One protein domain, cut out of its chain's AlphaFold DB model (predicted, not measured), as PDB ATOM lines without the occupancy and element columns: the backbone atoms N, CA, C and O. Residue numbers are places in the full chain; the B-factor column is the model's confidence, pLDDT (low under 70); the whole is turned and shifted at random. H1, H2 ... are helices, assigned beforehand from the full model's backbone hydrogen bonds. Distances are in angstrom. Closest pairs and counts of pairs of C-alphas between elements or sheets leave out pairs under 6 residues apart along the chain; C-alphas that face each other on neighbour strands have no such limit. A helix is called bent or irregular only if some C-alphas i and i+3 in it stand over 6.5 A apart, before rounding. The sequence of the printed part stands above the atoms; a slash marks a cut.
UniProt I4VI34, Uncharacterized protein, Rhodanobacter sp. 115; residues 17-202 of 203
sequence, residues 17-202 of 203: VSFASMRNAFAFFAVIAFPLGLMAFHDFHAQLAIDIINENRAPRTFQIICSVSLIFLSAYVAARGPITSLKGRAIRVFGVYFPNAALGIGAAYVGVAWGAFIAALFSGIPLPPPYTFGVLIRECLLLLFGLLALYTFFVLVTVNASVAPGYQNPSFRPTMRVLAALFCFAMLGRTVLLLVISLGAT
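Overview. This is residues 17 to 202 of the 203 residues of an uncharacterized protein of Rhodanobacter sp. 115 (UniProt I4VI34). A long helix, H4, runs through the middle of an elongated bundle, with H1 and H5 nearly side by side with it, while H2 packs on it near one end and H3 packs on it toward the other. H7 packs on H3, and its far end sticks out with residues 192 to 202; H6 is a short turn in the loop between H5 and H7. The 186 printed residues, with seven named helices H1 to H7 in chain order and no named strand, are all helix in class. The whole is only just loose, close to compact, with a radius of gyration of the C-alphas of 19.5 A and spans of 61 by 41 by 28 A.

Along the chain. H1 is residues 19 to 42, 35.1 A long, from C-alpha 19 at (162.250, 165.335, 200.133). H2 is residues 46 to 55, 14.4 A, and H3 residues 60 to 80, 29.9 A. H4, residues 89 to 123, is 48.7 A long and begins at C-alpha 89 (157.458, 150.653, 216.343); it is only just irregular, its C-alphas 95 and 98 being 6.51 A apart. H5 is residues 133 to 157, 36.1 A; H6 is residues 165 to 168, 5.4 A. H7, residues 172 to 200, is 42.0 A long and ends at C-alpha 200 (126.012, 168.585, 218.248).

Arrangement. H4 is the hub, touching four helices. H1 touches it the same way at a shallow tilt of 25 degrees, closest at the C-alphas of Ala 33 and Gly 115, 3.9 A. H2 touches residues 112 to 123 of H4 alone, closest at the C-alphas of Ala 49 and Ala 116, 4.8 A. H3, H4 and H5 form an up and down bundle, each running against the one before. H3 and H4 form a hairpin, at 37 degrees only just a steep tilt; their closest C-alphas, of Ser 69 and Phe 94, are 4.8 A apart. H4 and H5 form a hairpin at a shallow tilt of 15 degrees, closest at the C-alphas of Val 110 and Leu 143, 6.1 A. H7 touches H3, opposite ways, closest at the C-alphas of Ala 78 and Arg 177, 4.2 A. H6 touches no helix. Every O i to N i+4 pair is within hydrogen-bond range in H2, H3, H5 and H7, against 16 of 20 in H1 and 29 of 31 in H4; H6 is too short for such a pair.

Size, cuts and confidence. The farthest C-alphas, of Asp 43 and Pro 170, are 62.5 A apart. The printed part has no cut and no long link. Its mean pLDDT is 76.4; 44 residues are under 70, among them 53 to 59 and 158 to 170.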
ATOM      1  N   VAL A  17     160.672 161.971 207.051       63.56
ATOM      2  CA  VAL A  17     159.799 162.633 206.079       63.56
ATOM      3  C   VAL A  17     160.717 163.365 205.107       63.56
ATOM      4  O   VAL A  17     161.062 164.526 205.314       63.56
ATOM      5  N   SER A  18     161.231 162.620 204.130       62.06
ATOM      6  CA  SER A  18     162.264 163.089 203.205       62.06
ATOM      7  C   SER A  18     161.700 163.953 202.082       62.06
ATOM      8  O   SER A  18     160.517 163.873 201.735       62.06
ATOM      9  N   PHE A  19     162.589 164.676 201.398       58.75
ATOM     10  CA  PHE A  19     162.250 165.335 200.133       58.75
ATOM     11  C   PHE A  19     161.731 164.344 199.085       58.75
ATOM     12  O   PHE A  19     160.908 164.707 198.254       58.75
ATOM     13  N   ALA A  20     162.143 163.070 199.139       62.69
ATOM     14  CA  ALA A  20     161.583 162.039 198.270       62.69
ATOM     15  C   ALA A  20     160.092 161.792 198.558       62.69
ATOM     16  O   ALA A  20     159.330 161.583 197.623       62.69
ATOM     17  N   SER A  21     159.660 161.881 199.819       65.50
ATOM     18  CA  SER A  21     158.245 161.738 200.196       65.50
ATOM     19  C   SER A  21     157.413 162.907 199.665       65.50
ATOM     20  O   SER A  21     156.349 162.695 199.091       65.50
ATOM     21  N   MET A  22     157.943 164.130 199.755       68.75
ATOM     22  CA  MET A  22     157.327 165.315 199.156       68.75
ATOM     23  C   MET A  22     157.310 165.234 197.626       68.75
ATOM     24  O   MET A  22     156.262 165.411 197.021       68.75
ATOM     25  N   ARG A  23     158.433 164.889 196.988       69.94
ATOM     26  CA  ARG A  23     158.527 164.696 195.534       69.94
ATOM     27  C   ARG A  23     157.534 163.650 195.041       69.94
ATOM     28  O   ARG A  23     156.888 163.874 194.028       69.94
ATOM     29  N   ASN A  24     157.394 162.532 195.751       74.00
ATOM     30  CA  ASN A  24     156.427 161.495 195.406       74.00
ATOM     31  C   ASN A  24     154.990 161.997 195.583       74.00
ATOM     32  O   ASN A  24     154.148 161.696 194.748       74.00
ATOM     33  N   ALA A  25     154.718 162.806 196.612       73.56
ATOM     34  CA  ALA A  25     153.427 163.460 196.786       73.56
ATOM     35  C   ALA A  25     153.131 164.447 195.636       73.56
ATOM     36  O   ALA A  25     152.051 164.403 195.064       73.56
ATOM     37  N   PHE A  26     154.102 165.260 195.204       74.06
ATOM     38  CA  PHE A  26     153.963 166.140 194.033       74.06
ATOM     39  C   PHE A  26     153.826 165.373 192.712       74.06
ATOM     40  O   PHE A  26     153.049 165.768 191.847       74.06
ATOM     41  N   ALA A  27     154.540 164.259 192.554       75.75
ATOM     42  CA  ALA A  27     154.353 163.368 191.416       75.75
ATOM     43  C   ALA A  27     152.936 162.776 191.422       75.75
ATOM     44  O   ALA A  27     152.291 162.739 190.383       75.75
ATOM     45  N   PHE A  28     152.417 162.390 192.591       74.88
ATOM     46  CA  PHE A  28     151.049 161.894 192.746       74.88
ATOM     47  C   PHE A  28     150.001 162.970 192.439       74.88
ATOM     48  O   PHE A  28     149.042 162.702 191.718       74.88
ATOM     49  N   PHE A  29     150.231 164.204 192.902       81.38
ATOM     50  CA  PHE A  29     149.468 165.388 192.505       81.38
ATOM     51  C   PHE A  29     149.400 165.503 190.976       81.38
ATOM     52  O   PHE A  29     148.305 165.594 190.433       81.38
ATOM     53  N   ALA A  30     150.541 165.440 190.282       73.81
ATOM     54  CA  ALA A  30     150.596 165.595 188.830       73.81
ATOM     55  C   ALA A  30     149.910 164.432 188.095       73.81
ATOM     56  O   ALA A  30     149.161 164.660 187.151       73.81
ATOM     57  N   VAL A  31     150.118 163.197 188.561       83.31
ATOM     58  CA  VAL A  31     149.498 161.985 188.000       83.31
ATOM     59  C   VAL A  31     147.977 162.004 188.131       83.31
ATOM     60  O   VAL A  31     147.307 161.433 187.282       83.31
ATOM     61  N   ILE A  32     147.419 162.655 189.153       79.56
ATOM     62  CA  ILE A  32     145.964 162.778 189.328       79.56
ATOM     63  C   ILE A  32     145.414 164.015 188.612       79.56
ATOM     64  O   ILE A  32     144.379 163.937 187.950       79.56
ATOM     65  N   ALA A  33     146.106 165.150 188.714       76.62
ATOM     66  CA  ALA A  33     145.675 166.402 188.107       76.62
ATOM     67  C   ALA A  33     145.670 166.326 186.576       76.62
ATOM     68  O   ALA A  33     144.775 166.879 185.945       76.62
ATOM     69  N   PHE A  34     146.646 165.639 185.977       81.56
ATOM     70  CA  PHE A  34     146.812 165.592 184.527       81.56
ATOM     71  C   PHE A  34     145.679 164.838 183.801       81.56
ATOM     72  O   PHE A  34     145.093 165.429 182.898       81.56
ATOM     73  N   PRO A  35     145.277 163.609 184.191       79.00
ATOM     74  CA  PRO A  35     144.121 162.936 183.598       79.00
ATOM     75  C   PRO A  35     142.816 163.710 183.787       79.00
ATOM     76  O   PRO A  35     142.043 163.826 182.842       79.00
ATOM     77  N   LEU A  36     142.585 164.279 184.978       74.06
ATOM     78  CA  LEU A  36     141.390 165.087 185.246       74.06
ATOM     79  C   LEU A  36     141.372 166.371 184.411       74.06
ATOM     80  O   LEU A  36     140.340 166.720 183.854       74.06
ATOM     81  N   GLY A  37     142.518 167.037 184.259       66.88
ATOM     82  CA  GLY A  37     142.659 168.187 183.369       66.88
ATOM     83  C   GLY A  37     142.483 167.815 181.893       66.88
ATOM     84  O   GLY A  37     141.896 168.584 181.138       66.88
ATOM     85  N   LEU A  38     142.925 166.623 181.477       75.38
ATOM     86  CA  LEU A  38     142.736 166.118 180.113       75.38
ATOM     87  C   LEU A  38     141.273 165.807 179.778       75.38
ATOM     88  O   LEU A  38     140.879 165.956 178.622       75.38
ATOM     89  N   MET A  39     140.455 165.425 180.764       70.62
ATOM     90  CA  MET A  39     139.018 165.188 180.562       70.62
ATOM     91  C   MET A  39     138.276 166.424 180.029       70.62
ATOM     92  O   MET A  39     137.233 166.275 179.398       70.62
ATOM     93  N   ALA A  40     138.833 167.623 180.219       63.09
ATOM     94  CA  ALA A  40     138.304 168.875 179.683       63.09
ATOM     95  C   ALA A  40     138.346 168.958 178.154       63.09
ATOM     96  O   ALA A  40     137.483 169.577 177.548       63.09
ATOM     97  N   PHE A  41     139.353 168.340 177.534       64.88
ATOM     98  CA  PHE A  41     139.567 168.404 176.086       64.88
ATOM     99  C   PHE A  41     138.728 167.386 175.314       64.88
ATOM    100  O   PHE A  41     138.699 167.423 174.087       64.88
ATOM    101  N   HIS A  42     138.073 166.463 176.019       63.00
ATOM    102  CA  HIS A  42     137.340 165.365 175.404       63.00
ATOM    103  C   HIS A  42     135.815 165.492 175.513       63.00
ATOM    104  O   HIS A  42     135.152 164.533 175.141       63.00
ATOM    105  N   ASP A  43     135.260 166.621 175.984       60.22
ATOM    106  CA  ASP A  43     133.819 166.932 176.177       60.22
ATOM    107  C   ASP A  43     133.004 165.949 177.049       60.22
ATOM    108  O   ASP A  43     132.001 166.323 177.656       60.22
ATOM    109  N   PHE A  44     133.439 164.697 177.195       56.22
ATOM    110  CA  PHE A  44     132.653 163.610 177.764       56.22
ATOM    111  C   PHE A  44     132.456 163.711 179.283       56.22
ATOM    112  O   PHE A  44     131.540 163.076 179.806       56.22
ATOM    113  N   HIS A  45     133.255 164.504 180.011       64.81
ATOM    114  CA  HIS A  45     133.283 164.462 181.484       64.81
ATOM    115  C   HIS A  45     133.433 165.823 182.189       64.81
ATOM    116  O   HIS A  45     133.759 165.865 183.374       64.81
ATOM    117  N   ALA A  46     133.155 166.946 181.524       61.81
ATOM    118  CA  ALA A  46     133.215 168.261 182.176       61.81
ATOM    119  C   ALA A  46     132.248 168.383 183.376       61.81
ATOM    120  O   ALA A  46     132.608 168.937 184.413       61.81
ATOM    121  N   GLN A  47     131.062 167.773 183.278       68.44
ATOM    122  CA  GLN A  47     130.100 167.705 184.383       68.44
ATOM    123  C   GLN A  47     130.649 166.908 185.578       68.44
ATOM    124  O   GLN A  47     130.539 167.351 186.716       68.44
ATOM    125  N   LEU A  48     131.340 165.792 185.314       71.44
ATOM    126  CA  LEU A  48     131.985 164.971 186.342       71.44
ATOM    127  C   LEU A  48     133.046 165.771 187.113       71.44
ATOM    128  O   LEU A  48     133.168 165.627 188.325       71.44
ATOM    129  N   ALA A  49     133.802 166.643 186.437       66.38
ATOM    130  CA  ALA A  49     134.770 167.513 187.099       66.38
ATOM    131  C   ALA A  49     134.092 168.520 188.047       66.38
ATOM    132  O   ALA A  49     134.592 168.761 189.146       66.38
ATOM    133  N   ILE A  50     132.940 169.070 187.657       66.38
ATOM    134  CA  ILE A  50     132.142 169.975 188.500       66.38
ATOM    135  C   ILE A  50     131.568 169.227 189.708       66.38
ATOM    136  O   ILE A  50     131.642 169.728 190.832       66.38
ATOM    137  N   ASP A  51     131.065 168.010 189.507       73.88
ATOM    138  CA  ASP A  51     130.556 167.166 190.588       73.88
ATOM    139  C   ASP A  51     131.673 166.819 191.583       73.88
ATOM    140  O   ASP A  51     131.504 166.970 192.790       73.88
ATOM    141  N   ILE A  52     132.871 166.498 191.085       72.00
ATOM    142  CA  ILE A  52     134.065 166.276 191.909       72.00
ATOM    143  C   ILE A  52     134.447 167.525 192.719       72.00
ATOM    144  O   ILE A  52     134.867 167.390 193.868       72.00
ATOM    145  N   ILE A  53     134.311 168.740 192.171       68.06
ATOM    146  CA  ILE A  53     134.547 169.990 192.923       68.06
ATOM    147  C   ILE A  53     133.545 170.123 194.074       68.06
ATOM    148  O   ILE A  53     133.941 170.472 195.187       68.06
ATOM    149  N   ASN A  54     132.271 169.815 193.824       65.50
ATOM    150  CA  ASN A  54     131.206 169.901 194.825       65.50
ATOM    151  C   ASN A  54     131.326 168.814 195.908       65.50
ATOM    152  O   ASN A  54     131.013 169.052 197.078       65.50
ATOM    153  N   GLU A  55     131.800 167.625 195.535       67.94
ATOM    154  CA  GLU A  55     131.984 166.484 196.433       67.94
ATOM    155  C   GLU A  55     133.324 166.495 197.174       67.94
ATOM    156  O   GLU A  55     133.462 165.806 198.191       67.94
ATOM    157  N   ASN A  56     134.296 167.297 196.722       62.53
ATOM    158  CA  ASN A  56     135.600 167.446 197.361       62.53
ATOM    159  C   ASN A  56     135.456 168.126 198.731       62.53
ATOM    160  O   ASN A  56     135.677 169.321 198.923       62.53
ATOM    161  N   ARG A  57     135.094 167.326 199.730       61.53
ATOM    162  CA  ARG A  57     135.315 167.603 201.143       61.53
ATOM    163  C   ARG A  57     136.583 166.868 201.540       61.53
ATOM    164  O   ARG A  57     136.700 165.671 201.286       61.53
ATOM    165  N   ALA A  58     137.513 167.566 202.193       59.97
ATOM    166  CA  ALA A  58     138.746 166.958 202.688       59.97
ATOM    167  C   ALA A  58     138.427 165.628 203.405       59.97
ATOM    168  O   ALA A  58     137.632 165.641 204.355       59.97
ATOM    169  N   PRO A  59     138.995 164.485 202.973       66.56
ATOM    170  CA  PRO A  59     138.580 163.189 203.484       66.56
ATOM    171  C   PRO A  59     138.816 163.151 204.995       66.56
ATOM    172  O   PRO A  59     139.925 163.414 205.462       66.56
ATOM    173  N   ARG A  60     137.779 162.821 205.780       70.19
ATOM    174  CA  ARG A  60     137.862 162.735 207.255       70.19
ATOM    175  C   ARG A  60     139.074 161.907 207.701       70.19
ATOM    176  O   ARG A  60     139.756 162.260 208.657       70.19
ATOM    177  N   THR A  61     139.399 160.870 206.936       67.88
ATOM    178  CA  THR A  61     140.579 160.017 207.093       67.88
ATOM    179  C   THR A  61     141.905 160.789 207.069       67.88
ATOM    180  O   THR A  61     142.741 160.560 207.939       67.88
ATOM    181  N   PHE A  62     142.102 161.742 206.147       78.81
ATOM    182  CA  PHE A  62     143.295 162.603 206.119       78.81
ATOM    183  C   PHE A  62     143.418 163.412 207.412       78.81
ATOM    184  O   PHE A  62     144.482 163.443 208.031       78.81
ATOM    185  N   GLN A  63     142.314 164.019 207.855       78.00
ATOM    186  CA  GLN A  63     142.296 164.827 209.072       78.00
ATOM    187  C   GLN A  63     142.595 163.995 210.322       78.00
ATOM    188  O   GLN A  63     143.310 164.470 211.203       78.00
ATOM    189  N   ILE A  64     142.090 162.760 210.390       80.25
ATOM    190  CA  ILE A  64     142.340 161.837 211.503       80.25
ATOM    191  C   ILE A  64     143.807 161.406 211.514       80.25
ATOM    192  O   ILE A  64     144.476 161.578 212.530       80.25
ATOM    193  N   ILE A  65     144.333 160.903 210.391       82.81
ATOM    194  CA  ILE A  65     145.725 160.430 210.297       82.81
ATOM    195  C   ILE A  65     146.700 161.564 210.634       82.81
ATOM    196  O   ILE A  65     147.631 161.373 211.418       82.81
ATOM    197  N   CYS A  66     146.448 162.758 210.092       83.81
ATOM    198  CA  CYS A  66     147.242 163.950 210.353       83.81
ATOM    199  C   CYS A  66     147.197 164.353 211.835       83.81
ATOM    200  O   CYS A  66     148.243 164.486 212.470       83.81
ATOM    201  N   SER A  67     145.998 164.469 212.418       84.94
ATOM    202  CA  SER A  67     145.825 164.856 213.825       84.94
ATOM    203  C   SER A  67     146.480 163.858 214.779       84.94
ATOM    204  O   SER A  67     147.215 164.265 215.671       84.94
ATOM    205  N   VAL A  68     146.270 162.553 214.572       87.44
ATOM    206  CA  VAL A  68     146.843 161.498 215.424       87.44
ATOM    207  C   VAL A  68     148.368 161.517 215.366       87.44
ATOM    208  O   VAL A  68     149.027 161.448 216.404       87.44
ATOM    209  N   SER A  69     148.935 161.647 214.165       87.38
ATOM    210  CA  SER A  69     150.381 161.741 213.980       87.38
ATOM    211  C   SER A  69     150.971 162.976 214.663       87.38
ATOM    212  O   SER A  69     151.920 162.847 215.436       87.38
ATOM    213  N   LEU A  70     150.384 164.155 214.436       86.12
ATOM    214  CA  LEU A  70     150.855 165.409 215.021       86.12
ATOM    215  C   LEU A  70     150.747 165.404 216.548       86.12
ATOM    216  O   LEU A  70     151.715 165.744 217.218       86.12
ATOM    217  N   ILE A  71     149.621 164.954 217.110       89.75
ATOM    218  CA  ILE A  71     149.437 164.852 218.565       89.75
ATOM    219  C   ILE A  71     150.482 163.912 219.168       89.75
ATOM    220  O   ILE A  71     151.146 164.281 220.137       89.75
ATOM    221  N   PHE A  72     150.676 162.723 218.584       89.88
ATOM    222  CA  PHE A  72     151.674 161.770 219.070       89.88
ATOM    223  C   PHE A  72     153.084 162.368 219.047       89.88
ATOM    224  O   PHE A  72     153.801 162.308 220.046       89.88
ATOM    225  N   LEU A  73     153.483 162.947 217.914       86.38
ATOM    226  CA  LEU A  73     154.817 163.501 217.722       86.38
ATOM    227  C   LEU A  73     155.082 164.679 218.664       86.38
ATOM    228  O   LEU A  73     156.117 164.721 219.328       86.38
ATOM    229  N   SER A  74     154.129 165.600 218.788       86.88
ATOM    230  CA  SER A  74     154.243 166.752 219.679       86.88
ATOM    231  C   SER A  74     154.253 166.345 221.153       86.88
ATOM    232  O   SER A  74     155.079 166.850 221.913       86.88
ATOM    233  N   ALA A  75     153.423 165.378 221.559       87.75
ATOM    234  CA  ALA A  75     153.449 164.823 222.912       87.75
ATOM    235  C   ALA A  75     154.781 164.117 223.216       87.75
ATOM    236  O   ALA A  75     155.355 164.301 224.292       87.75
ATOM    237  N   TYR A  76     155.309 163.348 222.258       87.06
ATOM    238  CA  TYR A  76     156.604 162.686 222.392       87.06
ATOM    239  C   TYR A  76     157.728 163.707 222.589       87.06
ATOM    240  O   TYR A  76     158.523 163.573 223.523       87.06
ATOM    241  N   VAL A  77     157.768 164.751 221.753       85.00
ATOM    242  CA  VAL A  77     158.780 165.810 221.840       85.00
ATOM    243  C   VAL A  77     158.658 166.585 223.150       85.00
ATOM    244  O   VAL A  77     159.671 166.814 223.808       85.00
ATOM    245  N   ALA A  78     157.447 166.916 223.599       86.12
ATOM    246  CA  ALA A  78     157.228 167.569 224.888       86.12
ATOM    247  C   ALA A  78     157.739 166.719 226.070       86.12
ATOM    248  O   ALA A  78     158.425 167.226 226.966       86.12
ATOM    249  N   ALA A  79     157.469 165.410 226.061       85.75
ATOM    250  CA  ALA A  79     157.815 164.510 227.158       85.75
ATOM    251  C   ALA A  79     159.299 164.105 227.176       85.75
ATOM    252  O   ALA A  79     159.924 164.102 228.236       85.75
ATOM    253  N   ARG A  80     159.876 163.762 226.020       82.56
ATOM    254  CA  ARG A  80     161.211 163.137 225.914       82.56
ATOM    255  C   ARG A  80     162.255 164.023 225.225       82.56
ATOM    256  O   ARG A  80     163.459 163.774 225.335       82.56
ATOM    257  N   GLY A  81     161.822 165.108 224.589       76.19
ATOM    258  CA  GLY A  81     162.655 165.927 223.714       76.19
ATOM    259  C   GLY A  81     162.714 165.378 222.281       76.19
ATOM    260  O   GLY A  81     161.926 164.501 221.927       76.19
ATOM    261  N   PRO A  82     163.637 165.894 221.451       75.69
ATOM    262  CA  PRO A  82     163.751 165.526 220.040       75.69
ATOM    263  C   PRO A  82     163.879 164.015 219.820       75.69
ATOM    264  O   PRO A  82     164.439 163.292 220.648       75.69
ATOM    265  N   ILE A  83     163.380 163.531 218.685       74.56
ATOM    266  CA  ILE A  83     163.436 162.110 218.341       74.56
ATOM    267  C   ILE A  83     164.881 161.755 217.983       74.56
ATOM    268  O   ILE A  83     165.432 162.253 217.012       74.56
ATOM    269  N   THR A  84     165.513 160.887 218.770       68.38
ATOM    270  CA  THR A  84     166.910 160.466 218.556       68.38
ATOM    271  C   THR A  84     167.033 159.145 217.794       68.38
ATOM    272  O   THR A  84     168.110 158.800 217.318       68.38
ATOM    273  N   SER A  85     165.948 158.370 217.687       70.12
ATOM    274  CA  SER A  85     165.940 157.062 217.027       70.12
ATOM    275  C   SER A  85     164.562 156.718 216.465       70.12
ATOM    276  O   SER A  85     163.554 156.776 217.167       70.12
ATOM    277  N   LEU A  86     164.535 156.275 215.205       72.38
ATOM    278  CA  LEU A  86     163.337 155.809 214.493       72.38
ATOM    279  C   LEU A  86     163.105 154.290 214.635       72.38
ATOM    280  O   LEU A  86     162.275 153.701 213.936       72.38
ATOM    281  N   LYS A  87     163.856 153.615 215.519       73.62
ATOM    282  CA  LYS A  87     163.775 152.152 215.681       73.62
ATOM    283  C   LYS A  87     162.482 151.696 216.367       73.62
ATOM    284  O   LYS A  87     162.031 150.583 216.113       73.62
ATOM    285  N   GLY A  88     161.866 152.541 217.197       78.94
ATOM    286  CA  GLY A  88     160.634 152.203 217.913       78.94
ATOM    287  C   GLY A  88     159.432 152.030 216.978       78.94
ATOM    288  O   GLY A  88     159.176 152.888 216.134       78.94
ATOM    289  N   ARG A  89     158.651 150.953 217.163       82.69
ATOM    290  CA  ARG A  89     157.458 150.653 216.343       82.69
ATOM    291  C   ARG A  89     156.467 151.826 216.315       82.69
ATOM    292  O   ARG A  89     156.035 152.216 215.238       82.69
ATOM    293  N   ALA A  90     156.171 152.430 217.469       81.94
ATOM    294  CA  ALA A  90     155.263 153.578 217.559       81.94
ATOM    295  C   ALA A  90     155.796 154.814 216.806       81.94
ATOM    296  O   ALA A  90     155.067 155.416 216.028       81.94
ATOM    297  N   ILE A  91     157.083 155.141 216.962       82.44
ATOM    298  CA  ILE A  91     157.718 156.272 216.263       82.44
ATOM    299  C   ILE A  91     157.697 156.054 214.748       82.44
ATOM    300  O   ILE A  91     157.450 156.988 213.997       82.44
ATOM    301  N   ARG A  92     157.892 154.818 214.279       81.44
ATOM    302  CA  ARG A  92     157.822 154.502 212.848       81.44
ATOM    303  C   ARG A  92     156.406 154.658 212.287       81.44
ATOM    304  O   ARG A  92     156.228 155.231 211.219       81.44
ATOM    305  N   VAL A  93     155.395 154.184 213.012       82.56
ATOM    306  CA  VAL A  93     153.993 154.287 212.579       82.56
ATOM    307  C   VAL A  93     153.523 155.737 212.587       82.56
ATOM    308  O   VAL A  93     153.144 156.267 211.546       82.56
ATOM    309  N   PHE A  94     153.608 156.401 213.734       84.75
ATOM    310  CA  PHE A  94     153.051 157.739 213.909       84.75
ATOM    311  C   PHE A  94     153.972 158.857 213.417       84.75
ATOM    312  O   PHE A  94     153.488 159.948 213.151       84.75
ATOM    313  N   GLY A  95     155.275 158.606 213.292       79.69
ATOM    314  CA  GLY A  95     156.272 159.594 212.879       79.69
ATOM    315  C   GLY A  95     156.818 159.428 211.466       79.69
ATOM    316  O   GLY A  95     157.545 160.301 211.008       79.69
ATOM    317  N   VAL A  96     156.483 158.339 210.765       79.81
ATOM    318  CA  VAL A  96     156.924 158.118 209.377       79.81
ATOM    319  C   VAL A  96     155.754 157.707 208.492       79.81
ATOM    320  O   VAL A  96     155.428 158.414 207.543       79.81
ATOM    321  N   TYR A  97     155.070 156.602 208.811       82.88
ATOM    322  CA  TYR A  97     154.000 156.092 207.946       82.88
ATOM    323  C   TYR A  97     152.782 157.015 207.900       82.88
ATOM    324  O   TYR A  97     152.314 157.336 206.812       82.88
ATOM    325  N   PHE A  98     152.285 157.473 209.051       85.38
ATOM    326  CA  PHE A  98     151.113 158.349 209.101       85.38
ATOM    327  C   PHE A  98     151.365 159.724 208.459       85.38
ATOM    328  O   PHE A  98     150.534 160.124 207.646       85.38
ATOM    329  N   PRO A  99     152.494 160.420 208.712       84.19
ATOM    330  CA  PRO A  99     152.851 161.630 207.973       84.19
ATOM    331  C   PRO A  99     152.892 161.423 206.461       84.19
ATOM    332  O   PRO A  99     152.270 162.178 205.723       84.19
ATOM    333  N   ASN A 100     153.571 160.372 205.987       81.88
ATOM    334  CA  ASN A 100     153.692 160.106 204.553       81.88
ATOM    335  C   ASN A 100     152.340 159.747 203.919       81.88
ATOM    336  O   ASN A 100     152.041 160.210 202.821       81.88
ATOM    337  N   ALA A 101     151.496 158.987 204.620       82.06
ATOM    338  CA  ALA A 101     150.134 158.703 204.183       82.06
ATOM    339  C   ALA A 101     149.275 159.976 204.140       82.06
ATOM    340  O   ALA A 101     148.575 160.205 203.159       82.06
ATOM    341  N   ALA A 102     149.364 160.837 205.160       83.69
ATOM    342  CA  ALA A 102     148.661 162.116 205.182       83.69
ATOM    343  C   ALA A 102     149.112 163.020 204.026       83.69
ATOM    344  O   ALA A 102     148.272 163.573 203.328       83.69
ATOM    345  N   LEU A 103     150.418 163.123 203.771       84.50
ATOM    346  CA  LEU A 103     150.956 163.894 202.649       84.50
ATOM    347  C   LEU A 103     150.529 163.320 201.293       84.50
ATOM    348  O   LEU A 103     150.178 164.089 200.405       84.50
ATOM    349  N   GLY A 104     150.502 161.993 201.142       81.19
ATOM    350  CA  GLY A 104     150.022 161.331 199.929       81.19
ATOM    351  C   GLY A 104     148.538 161.592 199.666       81.19
ATOM    352  O   GLY A 104     148.183 162.042 198.580       81.19
ATOM    353  N   ILE A 105     147.676 161.387 200.671       81.06
ATOM    354  CA  ILE A 105     146.231 161.658 200.565       81.06
ATOM    355  C   ILE A 105     145.980 163.154 200.330       81.06
ATOM    356  O   ILE A 105     145.158 163.520 199.495       81.06
ATOM    357  N   GLY A 106     146.709 164.025 201.033       82.69
ATOM    358  CA  GLY A 106     146.623 165.471 200.860       82.69
ATOM    359  C   GLY A 106     147.015 165.900 199.447       82.69
ATOM    360  O   GLY A 106     146.283 166.652 198.817       82.69
ATOM    361  N   ALA A 107     148.114 165.374 198.907       83.00
ATOM    362  CA  ALA A 107     148.537 165.673 197.543       83.00
ATOM    363  C   ALA A 107     147.579 165.128 196.483       83.00
ATOM    364  O   ALA A 107     147.353 165.801 195.481       83.00
ATOM    365  N   ALA A 108     146.975 163.962 196.723       81.94
ATOM    366  CA  ALA A 108     145.897 163.442 195.891       81.94
ATOM    367  C   ALA A 108     144.749 164.446 195.811       81.94
ATOM    368  O   ALA A 108     144.324 164.824 194.728       81.94
ATOM    369  N   TYR A 109     144.310 164.928 196.973       79.12
ATOM    370  CA  TYR A 109     143.219 165.882 197.095       79.12
ATOM    371  C   TYR A 109     143.530 167.212 196.400       79.12
ATOM    372  O   TYR A 109     142.713 167.714 195.632       79.12
ATOM    373  N   VAL A 110     144.739 167.751 196.603       83.88
ATOM    374  CA  VAL A 110     145.204 168.938 195.869       83.88
ATOM    375  C   VAL A 110     145.216 168.661 194.361       83.88
ATOM    376  O   VAL A 110     144.765 169.499 193.590       83.88
ATOM    377  N   GLY A 111     145.666 167.479 193.933       81.94
ATOM    378  CA  GLY A 111     145.705 167.082 192.523       81.94
ATOM    379  C   GLY A 111     144.322 167.027 191.890       81.94
ATOM    380  O   GLY A 111     144.120 167.590 190.819       81.94
ATOM    381  N   VAL A 112     143.351 166.426 192.583       81.88
ATOM    382  CA  VAL A 112     141.953 166.393 192.138       81.88
ATOM    383  C   VAL A 112     141.388 167.808 192.023       81.88
ATOM    384  O   VAL A 112     140.811 168.142 190.994       81.88
ATOM    385  N   ALA A 113     141.576 168.650 193.045       81.00
ATOM    386  CA  ALA A 113     141.057 170.016 193.048       81.00
ATOM    387  C   ALA A 113     141.626 170.851 191.888       81.00
ATOM    388  O   ALA A 113     140.872 171.507 191.173       81.00
ATOM    389  N   TRP A 114     142.939 170.774 191.654       85.38
ATOM    390  CA  TRP A 114     143.589 171.468 190.541       85.38
ATOM    391  C   TRP A 114     143.200 170.894 189.176       85.38
ATOM    392  O   TRP A 114     142.937 171.663 188.257       85.38
ATOM    393  N   GLY A 115     143.133 169.569 189.036       82.06
ATOM    394  CA  GLY A 115     142.708 168.918 187.795       82.06
ATOM    395  C   GLY A 115     141.275 169.286 187.417       82.06
ATOM    396  O   GLY A 115     141.016 169.667 186.279       82.06
ATOM    397  N   ALA A 116     140.360 169.264 188.388       78.50
ATOM    398  CA  ALA A 116     138.973 169.653 188.179       78.50
ATOM    399  C   ALA A 116     138.820 171.159 187.907       78.50
ATOM    400  O   ALA A 116     138.032 171.548 187.052       78.50
ATOM    401  N   PHE A 117     139.610 172.011 188.570       82.31
ATOM    402  CA  PHE A 117     139.663 173.448 188.285       82.31
ATOM    403  C   PHE A 117     140.125 173.741 186.852       82.31
ATOM    404  O   PHE A 117     139.483 174.521 186.150       82.31
ATOM    405  N   ILE A 118     141.214 173.100 186.410       82.94
ATOM    406  CA  ILE A 118     141.705 173.201 185.031       82.94
ATOM    407  C   ILE A 118     140.603 172.746 184.074       82.94
ATOM    408  O   ILE A 118     140.304 173.448 183.110       82.94
ATOM    409  N   ALA A 119     139.947 171.623 184.374       79.75
ATOM    410  CA  ALA A 119     138.895 171.111 183.517       79.75
ATOM    411  C   ALA A 119     137.684 172.041 183.414       79.75
ATOM    412  O   ALA A 119     137.204 172.303 182.313       79.75
ATOM    413  N   ALA A 120     137.248 172.614 184.534       76.56
ATOM    414  CA  ALA A 120     136.177 173.597 184.552       76.56
ATOM    415  C   ALA A 120     136.531 174.837 183.712       76.56
ATOM    416  O   ALA A 120     135.701 175.291 182.927       76.56
ATOM    417  N   LEU A 121     137.772 175.337 183.806       79.50
ATOM    418  CA  LEU A 121     138.233 176.497 183.035       79.50
ATOM    419  C   LEU A 121     138.180 176.260 181.518       79.50
ATOM    420  O   LEU A 121     137.792 177.164 180.784       79.50
ATOM    421  N   PHE A 122     138.544 175.064 181.051       80.25
ATOM    422  CA  PHE A 122     138.549 174.749 179.619       80.25
ATOM    423  C   PHE A 122     137.192 174.277 179.078       80.25
ATOM    424  O   PHE A 122     136.949 174.407 177.884       80.25
ATOM    425  N   SER A 123     136.295 173.783 179.935       75.62
ATOM    426  CA  SER A 123     134.988 173.255 179.516       75.62
ATOM    427  C   SER A 123     133.957 174.309 179.089       75.62
ATOM    428  O   SER A 123     132.955 173.970 178.469       75.62
ATOM    429  N   GLY A 124     134.142 175.580 179.465       70.69
ATOM    430  CA  GLY A 124     133.176 176.650 179.184       70.69
ATOM    431  C   GLY A 124     131.826 176.527 179.913       70.69
ATOM    432  O   GLY A 124     130.955 177.374 179.712       70.69
ATOM    433  N   ILE A 125     131.639 175.514 180.769       72.19
ATOM    434  CA  ILE A 125     130.412 175.318 181.553       72.19
ATOM    435  C   ILE A 125     130.368 176.339 182.705       72.19
ATOM    436  O   ILE A 125     131.366 176.510 183.413       72.19
ATOM    437  N   PRO A 126     129.229 177.019 182.941       71.94
ATOM    438  CA  PRO A 126     129.087 177.926 184.074       71.94
ATOM    439  C   PRO A 126     129.205 177.175 185.407       71.94
ATOM    440  O   PRO A 126     128.549 176.159 185.635       71.94
ATOM    441  N   LEU A 127     130.035 177.703 186.309       73.50
ATOM    442  CA  LEU A 127     130.244 177.139 187.642       73.50
ATOM    443  C   LEU A 127     128.986 177.287 188.519       73.50
ATOM    444  O   LEU A 127     128.348 178.346 188.496       73.50
ATOM    445  N   PRO A 128     128.642 176.273 189.332       72.31
ATOM    446  CA  PRO A 128     127.520 176.367 190.255       72.31
ATOM    447  C   PRO A 128     127.814 177.380 191.383       72.31
ATOM    448  O   PRO A 128     128.924 177.398 191.923       72.31
ATOM    449  N   PRO A 129     126.837 178.205 191.805       71.31
ATOM    450  CA  PRO A 129     126.985 179.061 192.984       71.31
ATOM    451  C   PRO A 129     127.289 178.224 194.245       71.31
ATOM    452  O   PRO A 129     126.707 177.149 194.395       71.31
ATOM    453  N   PRO A 130     128.146 178.683 195.181       70.25
ATOM    454  CA  PRO A 130     128.774 180.007 195.282       70.25
ATOM    455  C   PRO A 130     130.134 180.113 194.563       70.25
ATOM    456  O   PRO A 130     130.878 181.071 194.786       70.25
ATOM    457  N   TYR A 131     130.506 179.124 193.749       71.06
ATOM    458  CA  TYR A 131     131.837 179.062 193.165       71.06
ATOM    459  C   TYR A 131     131.986 180.068 192.022       71.06
ATOM    460  O   TYR A 131     131.276 180.036 191.022       71.06
ATOM    461  N   THR A 132     132.961 180.962 192.167       81.94
ATOM    462  CA  THR A 132     133.480 181.796 191.077       81.94
ATOM    463  C   THR A 132     134.918 181.388 190.787       81.94
ATOM    464  O   THR A 132     135.580 180.782 191.634       81.94
ATOM    465  N   PHE A 133     135.440 181.767 189.621       79.56
ATOM    466  CA  PHE A 133     136.837 181.509 189.270       79.56
ATOM    467  C   PHE A 133     137.817 182.004 190.350       79.56
ATOM    468  O   PHE A 133     138.715 181.274 190.765       79.56
ATOM    469  N   GLY A 134     137.583 183.216 190.871       82.00
ATOM    470  CA  GLY A 134     138.382 183.807 191.949       82.00
ATOM    471  C   GLY A 134     138.302 183.036 193.273       82.00
ATOM    472  O   GLY A 134     139.287 182.958 194.005       82.00
ATOM    473  N   VAL A 135     137.155 182.423 193.573       82.88
ATOM    474  CA  VAL A 135     136.998 181.564 194.755       82.88
ATOM    475  C   VAL A 135     137.746 180.246 194.558       82.88
ATOM    476  O   VAL A 135     138.515 179.857 195.431       82.88
ATOM    477  N   LEU A 136     137.610 179.592 193.402       80.50
ATOM    478  CA  LEU A 136     138.268 178.308 193.138       80.50
ATOM    479  C   LEU A 136     139.794 178.411 193.130       80.50
ATOM    480  O   LEU A 136     140.457 177.573 193.741       80.50
ATOM    481  N   ILE A 137     140.365 179.445 192.500       85.19
ATOM    482  CA  ILE A 137     141.821 179.641 192.501       85.19
ATOM    483  C   ILE A 137     142.345 179.891 193.918       85.19
ATOM    484  O   ILE A 137     143.376 179.341 194.305       85.19
ATOM    485  N   ARG A 138     141.609 180.667 194.724       85.25
ATOM    486  CA  ARG A 138     141.947 180.913 196.127       85.25
ATOM    487  C   ARG A 138     141.936 179.611 196.925       85.25
ATOM    488  O   ARG A 138     142.904 179.351 197.634       85.25
ATOM    489  N   GLU A 139     140.895 178.793 196.799       82.00
ATOM    490  CA  GLU A 139     140.803 177.497 197.483       82.00
ATOM    491  C   GLU A 139     141.929 176.544 197.046       82.00
ATOM    492  O   GLU A 139     142.610 175.954 197.884       82.00
ATOM    493  N   CYS A 140     142.216 176.455 195.744       85.12
ATOM    494  CA  CYS A 140     143.300 175.625 195.214       85.12
ATOM    495  C   CYS A 140     144.683 176.053 195.735       85.12
ATOM    496  O   CYS A 140     145.515 175.202 196.075       85.12
ATOM    497  N   LEU A 141     144.933 177.363 195.841       87.06
ATOM    498  CA  LEU A 141     146.152 177.903 196.442       87.06
ATOM    499  C   LEU A 141     146.212 177.620 197.945       87.06
ATOM    500  O   LEU A 141     147.253 177.183 198.435       87.06
ATOM    501  N   LEU A 142     145.111 177.815 198.676       85.62
ATOM    502  CA  LEU A 142     145.036 177.506 200.106       85.62
ATOM    503  C   LEU A 142     145.335 176.029 200.381       85.62
ATOM    504  O   LEU A 142     146.067 175.723 201.321       85.62
ATOM    505  N   LEU A 143     144.839 175.116 199.545       83.50
ATOM    506  CA  LEU A 143     145.133 173.687 199.646       83.50
ATOM    507  C   LEU A 143     146.613 173.380 199.391       83.50
ATOM    508  O   LEU A 143     147.223 172.628 200.153       83.50
ATOM    509  N   LEU A 144     147.207 173.990 198.362       85.38
ATOM    510  CA  LEU A 144     148.623 173.815 198.041       85.38
ATOM    511  C   LEU A 144     149.525 174.327 199.176       85.38
ATOM    512  O   LEU A 144     150.399 173.601 199.657       85.38
ATOM    513  N   PHE A 145     149.289 175.555 199.645       86.38
ATOM    514  CA  PHE A 145     150.035 176.134 200.764       86.38
ATOM    515  C   PHE A 145     149.776 175.390 202.076       86.38
ATOM    516  O   PHE A 145     150.700 175.218 202.869       86.38
ATOM    517  N   GLY A 146     148.561 174.886 202.290       84.50
ATOM    518  CA  GLY A 146     148.221 174.044 203.433       84.50
ATOM    519  C   GLY A 146     149.012 172.735 203.453       84.50
ATOM    520  O   GLY A 146     149.555 172.363 204.492       84.50
ATOM    521  N   LEU A 147     149.151 172.066 202.304       83.75
ATOM    522  CA  LEU A 147     149.964 170.854 202.168       83.75
ATOM    523  C   LEU A 147     151.456 171.133 202.428       83.75
ATOM    524  O   LEU A 147     152.112 170.370 203.138       83.75
ATOM    525  N   LEU A 148     151.978 172.246 201.904       84.44
ATOM    526  CA  LEU A 148     153.350 172.713 202.141       84.44
ATOM    527  C   LEU A 148     153.610 173.026 203.620       84.44
ATOM    528  O   LEU A 148     154.629 172.614 204.182       84.44
ATOM    529  N   ALA A 149     152.679 173.729 204.265       83.56
ATOM    530  CA  ALA A 149     152.749 174.025 205.688       83.56
ATOM    531  C   ALA A 149     152.737 172.729 206.508       83.56
ATOM    532  O   ALA A 149     153.579 172.550 207.387       83.56
ATOM    533  N   LEU A 150     151.850 171.786 206.174       83.00
ATOM    534  CA  LEU A 150     151.766 170.497 206.852       83.00
ATOM    535  C   LEU A 150     153.061 169.683 206.720       83.00
ATOM    536  O   LEU A 150     153.547 169.142 207.712       83.00
ATOM    537  N   TYR A 151     153.646 169.630 205.521       81.88
ATOM    538  CA  TYR A 151     154.957 169.014 205.307       81.88
ATOM    539  C   TYR A 151     156.026 169.653 206.196       81.88
ATOM    540  O   TYR A 151     156.756 168.949 206.890       81.88
ATOM    541  N   THR A 152     156.076 170.985 206.226       79.44
ATOM    542  CA  THR A 152     157.039 171.733 207.043       79.44
ATOM    543  C   THR A 152     156.882 171.395 208.524       79.44
ATOM    544  O   THR A 152     157.872 171.133 209.201       79.44
ATOM    545  N   PHE A 153     155.647 171.309 209.024       77.44
ATOM    546  CA  PHE A 153     155.376 170.878 210.394       77.44
ATOM    547  C   PHE A 153     155.856 169.453 210.661       77.44
ATOM    548  O   PHE A 153     156.561 169.228 211.644       77.44
ATOM    549  N   PHE A 154     155.534 168.491 209.793       79.69
ATOM    550  CA  PHE A 154     156.015 167.123 209.973       79.69
ATOM    551  C   PHE A 154     157.537 167.053 209.994       79.69
ATOM    552  O   PHE A 154     158.093 166.372 210.856       79.69
ATOM    553  N   VAL A 155     158.213 167.794 209.114       74.69
ATOM    554  CA  VAL A 155     159.674 167.880 209.106       74.69
ATOM    555  C   VAL A 155     160.190 168.456 210.426       74.69
ATOM    556  O   VAL A 155     161.023 167.826 211.066       74.69
ATOM    557  N   LEU A 156     159.654 169.591 210.884       73.62
ATOM    558  CA  LEU A 156     160.098 170.260 212.112       73.62
ATOM    559  C   LEU A 156     159.902 169.414 213.378       73.62
ATOM    560  O   LEU A 156     160.728 169.469 214.288       73.62
ATOM    561  N   VAL A 157     158.833 168.621 213.456       70.50
ATOM    562  CA  VAL A 157     158.549 167.809 214.652       70.50
ATOM    563  C   VAL A 157     159.259 166.446 214.603       70.50
ATOM    564  O   VAL A 157     159.516 165.847 215.646       70.50
ATOM    565  N   THR A 158     159.652 165.965 213.416       69.31
ATOM    566  CA  THR A 158     160.421 164.713 213.258       69.31
ATOM    567  C   THR A 158     161.931 164.921 213.124       69.31
ATOM    568  O   THR A 158     162.642 163.953 212.841       69.31
ATOM    569  N   VAL A 159     162.431 166.140 213.392       65.94
ATOM    570  CA  VAL A 159     163.866 166.459 213.352       65.94
ATOM    571  C   VAL A 159     164.642 165.485 214.226       65.94
ATOM    572  O   VAL A 159     164.515 165.456 215.454       65.94
ATOM    573  N   ASN A 160     165.477 164.693 213.558       61.25
ATOM    574  CA  ASN A 160     166.384 163.782 214.221       61.25
ATOM    575  C   ASN A 160     167.588 164.561 214.770       61.25
ATOM    576  O   ASN A 160     168.283 165.270 214.037       61.25
ATOM    577  N   ALA A 161     167.861 164.391 216.063       57.88
ATOM    578  CA  ALA A 161     168.995 165.017 216.739       57.88
ATOM    579  C   ALA A 161     170.362 164.643 216.133       57.88
ATOM    580  O   ALA A 161     171.335 165.353 216.381       57.88
ATOM    581  N   SER A 162     170.457 163.550 215.362       55.84
ATOM    582  CA  SER A 162     171.681 163.169 214.643       55.84
ATOM    583  C   SER A 162     171.943 164.004 213.385       55.84
ATOM    584  O   SER A 162     173.070 164.026 212.909       55.84
ATOM    585  N   VAL A 163     170.923 164.680 212.843       56.34
ATOM    586  CA  VAL A 163     170.984 165.382 211.545       56.34
ATOM    587  C   VAL A 163     170.965 166.909 211.722       56.34
ATOM    588  O   VAL A 163     171.423 167.645 210.853       56.34
ATOM    589  N   ALA A 164     170.504 167.406 212.877       62.97
ATOM    590  CA  ALA A 164     170.569 168.819 213.259       62.97
ATOM    591  C   ALA A 164     171.175 168.981 214.671       62.97
ATOM    592  O   ALA A 164     170.431 169.061 215.651       62.97
ATOM    593  N   PRO A 165     172.513 169.067 214.819       59.56
ATOM    594  CA  PRO A 165     173.172 169.113 216.132       59.56
ATOM    595  C   PRO A 165     172.779 170.332 216.981       59.56
ATOM    596  O   PRO A 165     172.818 170.262 218.207       59.56
ATOM    597  N   GLY A 166     172.295 171.421 216.365       60.66
ATOM    598  CA  GLY A 166     171.726 172.573 217.081       60.66
ATOM    599  C   GLY A 166     170.528 172.222 217.981       60.66
ATOM    600  O   GLY A 166     170.313 172.885 218.992       60.66
ATOM    601  N   TYR A 167     169.807 171.131 217.687       62.28
ATOM    602  CA  TYR A 167     168.726 170.611 218.537       62.28
ATOM    603  C   TYR A 167     169.224 169.905 219.806       62.28
ATOM    604  O   TYR A 167     168.435 169.671 220.724       62.28
ATOM    605  N   GLN A 168     170.516 169.573 219.878       61.31
ATOM    606  CA  GLN A 168     171.149 169.047 221.088       61.31
ATOM    607  C   GLN A 168     171.625 170.155 222.033       61.31
ATOM    608  O   GLN A 168     172.049 169.852 223.147       61.31
ATOM    609  N   ASN A 169     171.528 171.429 221.631       69.94
ATOM    610  CA  ASN A 169     171.924 172.538 222.486       69.94
ATOM    611  C   ASN A 169     171.029 172.577 223.747       69.94
ATOM    612  O   ASN A 169     169.801 172.688 223.616       69.94
ATOM    613  N   PRO A 170     171.599 172.483 224.965       68.19
ATOM    614  CA  PRO A 170     170.828 172.427 226.207       68.19
ATOM    615  C   PRO A 170     169.911 173.638 226.432       68.19
ATOM    616  O   PRO A 170     168.891 173.488 227.099       68.19
ATOM    617  N   SER A 171     170.200 174.797 225.829       71.31
ATOM    618  CA  SER A 171     169.327 175.980 225.873       71.31
ATOM    619  C   SER A 171     168.140 175.917 224.901       71.31
ATOM    620  O   SER A 171     167.087 176.484 225.175       71.31
ATOM    621  N   PHE A 172     168.266 175.194 223.785       72.00
ATOM    622  CA  PHE A 172     167.231 175.096 222.749       72.00
ATOM    623  C   PHE A 172     166.194 174.002 223.053       72.00
ATOM    624  O   PHE A 172     165.012 174.114 222.716       72.00
ATOM    625  N   ARG A 173     166.624 172.944 223.749       73.94
ATOM    626  CA  ARG A 173     165.783 171.807 224.141       73.94
ATOM    627  C   ARG A 173     164.542 172.191 224.970       73.94
ATOM    628  O   ARG A 173     163.468 171.699 224.622       73.94
ATOM    629  N   PRO A 174     164.613 173.020 226.032       80.62
ATOM    630  CA  PRO A 174     163.422 173.401 226.797       80.62
ATOM    631  C   PRO A 174     162.423 174.204 225.955       80.62
ATOM    632  O   PRO A 174     161.233 173.901 225.991       80.62
ATOM    633  N   THR A 175     162.896 175.139 225.125       80.62
ATOM    634  CA  THR A 175     162.044 175.938 224.231       80.62
ATOM    635  C   THR A 175     161.260 175.055 223.262       80.62
ATOM    636  O   THR A 175     160.041 175.175 223.163       80.62
ATOM    637  N   MET A 176     161.925 174.093 222.614       76.75
ATOM    638  CA  MET A 176     161.258 173.142 221.716       76.75
ATOM    639  C   MET A 176     160.225 172.268 222.431       76.75
ATOM    640  O   MET A 176     159.174 171.974 221.867       76.75
ATOM    641  N   ARG A 177     160.490 171.866 223.680       83.19
ATOM    642  CA  ARG A 177     159.539 171.079 224.480       83.19
ATOM    643  C   ARG A 177     158.289 171.882 224.828       83.19
ATOM    644  O   ARG A 177     157.192 171.347 224.708       83.19
ATOM    645  N   VAL A 178     158.448 173.148 225.220       84.81
ATOM    646  CA  VAL A 178     157.323 174.051 225.520       84.81
ATOM    647  C   VAL A 178     156.494 174.315 224.265       84.81
ATOM    648  O   VAL A 178     155.276 174.165 224.300       84.81
ATOM    649  N   LEU A 179     157.141 174.625 223.138       84.00
ATOM    650  CA  LEU A 179     156.453 174.831 221.860       84.00
ATOM    651  C   LEU A 179     155.689 173.578 221.410       84.00
ATOM    652  O   LEU A 179     154.526 173.673 221.023       84.00
ATOM    653  N   ALA A 180     156.303 172.396 221.520       84.44
ATOM    654  CA  ALA A 180     155.641 171.133 221.202       84.44
ATOM    655  C   ALA A 180     154.462 170.842 222.145       84.44
ATOM    656  O   ALA A 180     153.428 170.354 221.691       84.44
ATOM    657  N   ALA A 181     154.576 171.172 223.436       86.12
ATOM    658  CA  ALA A 181     153.486 171.022 224.396       86.12
ATOM    659  C   ALA A 181     152.306 171.944 224.058       86.12
ATOM    660  O   ALA A 181     151.176 171.471 223.971       86.12
ATOM    661  N   LEU A 182     152.565 173.232 223.799       87.81
ATOM    662  CA  LEU A 182     151.540 174.199 223.388       87.81
ATOM    663  C   LEU A 182     150.829 173.752 222.109       87.81
ATOM    664  O   LEU A 182     149.601 173.772 222.040       87.81
ATOM    665  N   PHE A 183     151.589 173.284 221.120       84.88
ATOM    666  CA  PHE A 183     151.023 172.764 219.881       84.88
ATOM    667  C   PHE A 183     150.180 171.502 220.113       84.88
ATOM    668  O   PHE A 183     149.091 171.378 219.555       84.88
ATOM    669  N   CYS A 184     150.636 170.588 220.974       87.38
ATOM    670  CA  CYS A 184     149.875 169.400 221.359       87.38
ATOM    671  C   CYS A 184     148.525 169.781 221.991       87.38
ATOM    672  O   CYS A 184     147.486 169.276 221.566       87.38
ATOM    673  N   PHE A 185     148.522 170.725 222.938       88.38
ATOM    674  CA  PHE A 185     147.293 171.227 223.557       88.38
ATOM    675  C   PHE A 185     146.361 171.899 222.546       88.38
ATOM    676  O   PHE A 185     145.163 171.620 222.554       88.38
ATOM    677  N   ALA A 186     146.892 172.722 221.640       86.50
ATOM    678  CA  ALA A 186     146.098 173.349 220.583       86.50
ATOM    679  C   ALA A 186     145.450 172.306 219.653       86.50
ATOM    680  O   ALA A 186     144.265 172.407 219.331       86.50
ATOM    681  N   MET A 187     146.194 171.265 219.265       84.38
ATOM    682  CA  MET A 187     145.688 170.183 218.413       84.38
ATOM    683  C   MET A 187     144.646 169.314 219.117       84.38
ATOM    684  O   MET A 187     143.632 168.961 218.508       84.38
ATOM    685  N   LEU A 188     144.849 169.002 220.401       86.62
ATOM    686  CA  LEU A 188     143.849 168.319 221.222       86.62
ATOM    687  C   LEU A 188     142.581 169.166 221.349       86.62
ATOM    688  O   LEU A 188     141.496 168.664 221.066       86.62
ATOM    689  N   GLY A 189     142.713 170.456 221.673       85.19
ATOM    690  CA  GLY A 189     141.592 171.393 221.761       85.19
ATOM    691  C   GLY A 189     140.800 171.477 220.457       85.19
ATOM    692  O   GLY A 189     139.580 171.319 220.466       85.19
ATOM    693  N   ARG A 190     141.484 171.615 219.312       84.06
ATOM    694  CA  ARG A 190     140.856 171.567 217.981       84.06
ATOM    695  C   ARG A 190     140.110 170.253 217.747       84.06
ATOM    696  O   ARG A 190     139.001 170.267 217.222       84.06
ATOM    697  N   THR A 191     140.717 169.121 218.098       81.75
ATOM    698  CA  THR A 191     140.126 167.792 217.873       81.75
ATOM    699  C   THR A 191     138.877 167.590 218.731       81.75
ATOM    700  O   THR A 191     137.860 167.123 218.226       81.75
ATOM    701  N   VAL A 192     138.920 168.008 219.999       83.62
ATOM    702  CA  VAL A 192     137.763 167.989 220.905       83.62
ATOM    703  C   VAL A 192     136.659 168.913 220.395       83.62
ATOM    704  O   VAL A 192     135.508 168.495 220.334       83.62
ATOM    705  N   LEU A 193     136.996 170.129 219.958       83.38
ATOM    706  CA  LEU A 193     136.023 171.066 219.394       83.38
ATOM    707  C   LEU A 193     135.326 170.480 218.156       83.38
ATOM    708  O   LEU A 193     134.104 170.543 218.052       83.38
ATOM    709  N   LEU A 194     136.082 169.858 217.245       78.12
ATOM    710  CA  LEU A 194     135.520 169.180 216.072       78.12
ATOM    711  C   LEU A 194     134.594 168.024 216.461       78.12
ATOM    712  O   LEU A 194     133.532 167.874 215.859       78.12
ATOM    713  N   LEU A 195     134.966 167.236 217.475       77.25
ATOM    714  CA  LEU A 195     134.118 166.165 218.002       77.25
ATOM    715  C   LEU A 195     132.808 166.725 218.569       77.25
ATOM    716  O   LEU A 195     131.742 166.244 218.196       77.25
ATOM    717  N   VAL A 196     132.871 167.778 219.387       81.75
ATOM    718  CA  VAL A 196     131.685 168.434 219.963       81.75
ATOM    719  C   VAL A 196     130.770 168.988 218.871       81.75
ATOM    720  O   VAL A 196     129.572 168.732 218.907       81.75
ATOM    721  N   ILE A 197     131.317 169.678 217.865       78.56
ATOM    722  CA  ILE A 197     130.534 170.190 216.729       78.56
ATOM    723  C   ILE A 197     129.877 169.034 215.962       78.56
ATOM    724  O   ILE A 197     128.698 169.107 215.625       78.56
ATOM    725  N   SER A 198     130.604 167.941 215.719       70.94
ATOM    726  CA  SER A 198     130.070 166.786 214.984       70.94
ATOM    727  C   SER A 198     128.966 166.029 215.738       70.94
ATOM    728  O   SER A 198     128.014 165.558 215.116       70.94
ATOM    729  N   LEU A 199     129.063 165.954 217.068       68.31
ATOM    730  CA  LEU A 199     128.062 165.340 217.948       68.31
ATOM    731  C   LEU A 199     126.868 166.271 218.213       68.31
ATOM    732  O   LEU A 199     125.761 165.806 218.463       68.31
ATOM    733  N   GLY A 200     127.078 167.588 218.160       61.38
ATOM    734  CA  GLY A 200     126.012 168.585 218.248       61.38
ATOM    735  C   GLY A 200     125.172 168.672 216.973       61.38
ATOM    736  O   GLY A 200     123.970 168.869 217.060       61.38
ATOM    737  N   ALA A 201     125.782 168.454 215.804       56.62
ATOM    738  CA  ALA A 201     125.104 168.450 214.504       56.62
ATOM    739  C   ALA A 201     124.281 167.175 214.217       56.62
ATOM    740  O   ALA A 201     123.698 167.052 213.143       56.62
ATOM    741  N   THR A 202     124.280 166.203 215.134       51.25
ATOM    742  CA  THR A 202     123.489 164.958 215.047       51.25
ATOM    743  C   THR A 202     122.216 164.990 215.905       51.25
ATOM    744  O   THR A 202     121.556 163.962 216.042       51.25
TER     745      THR A 202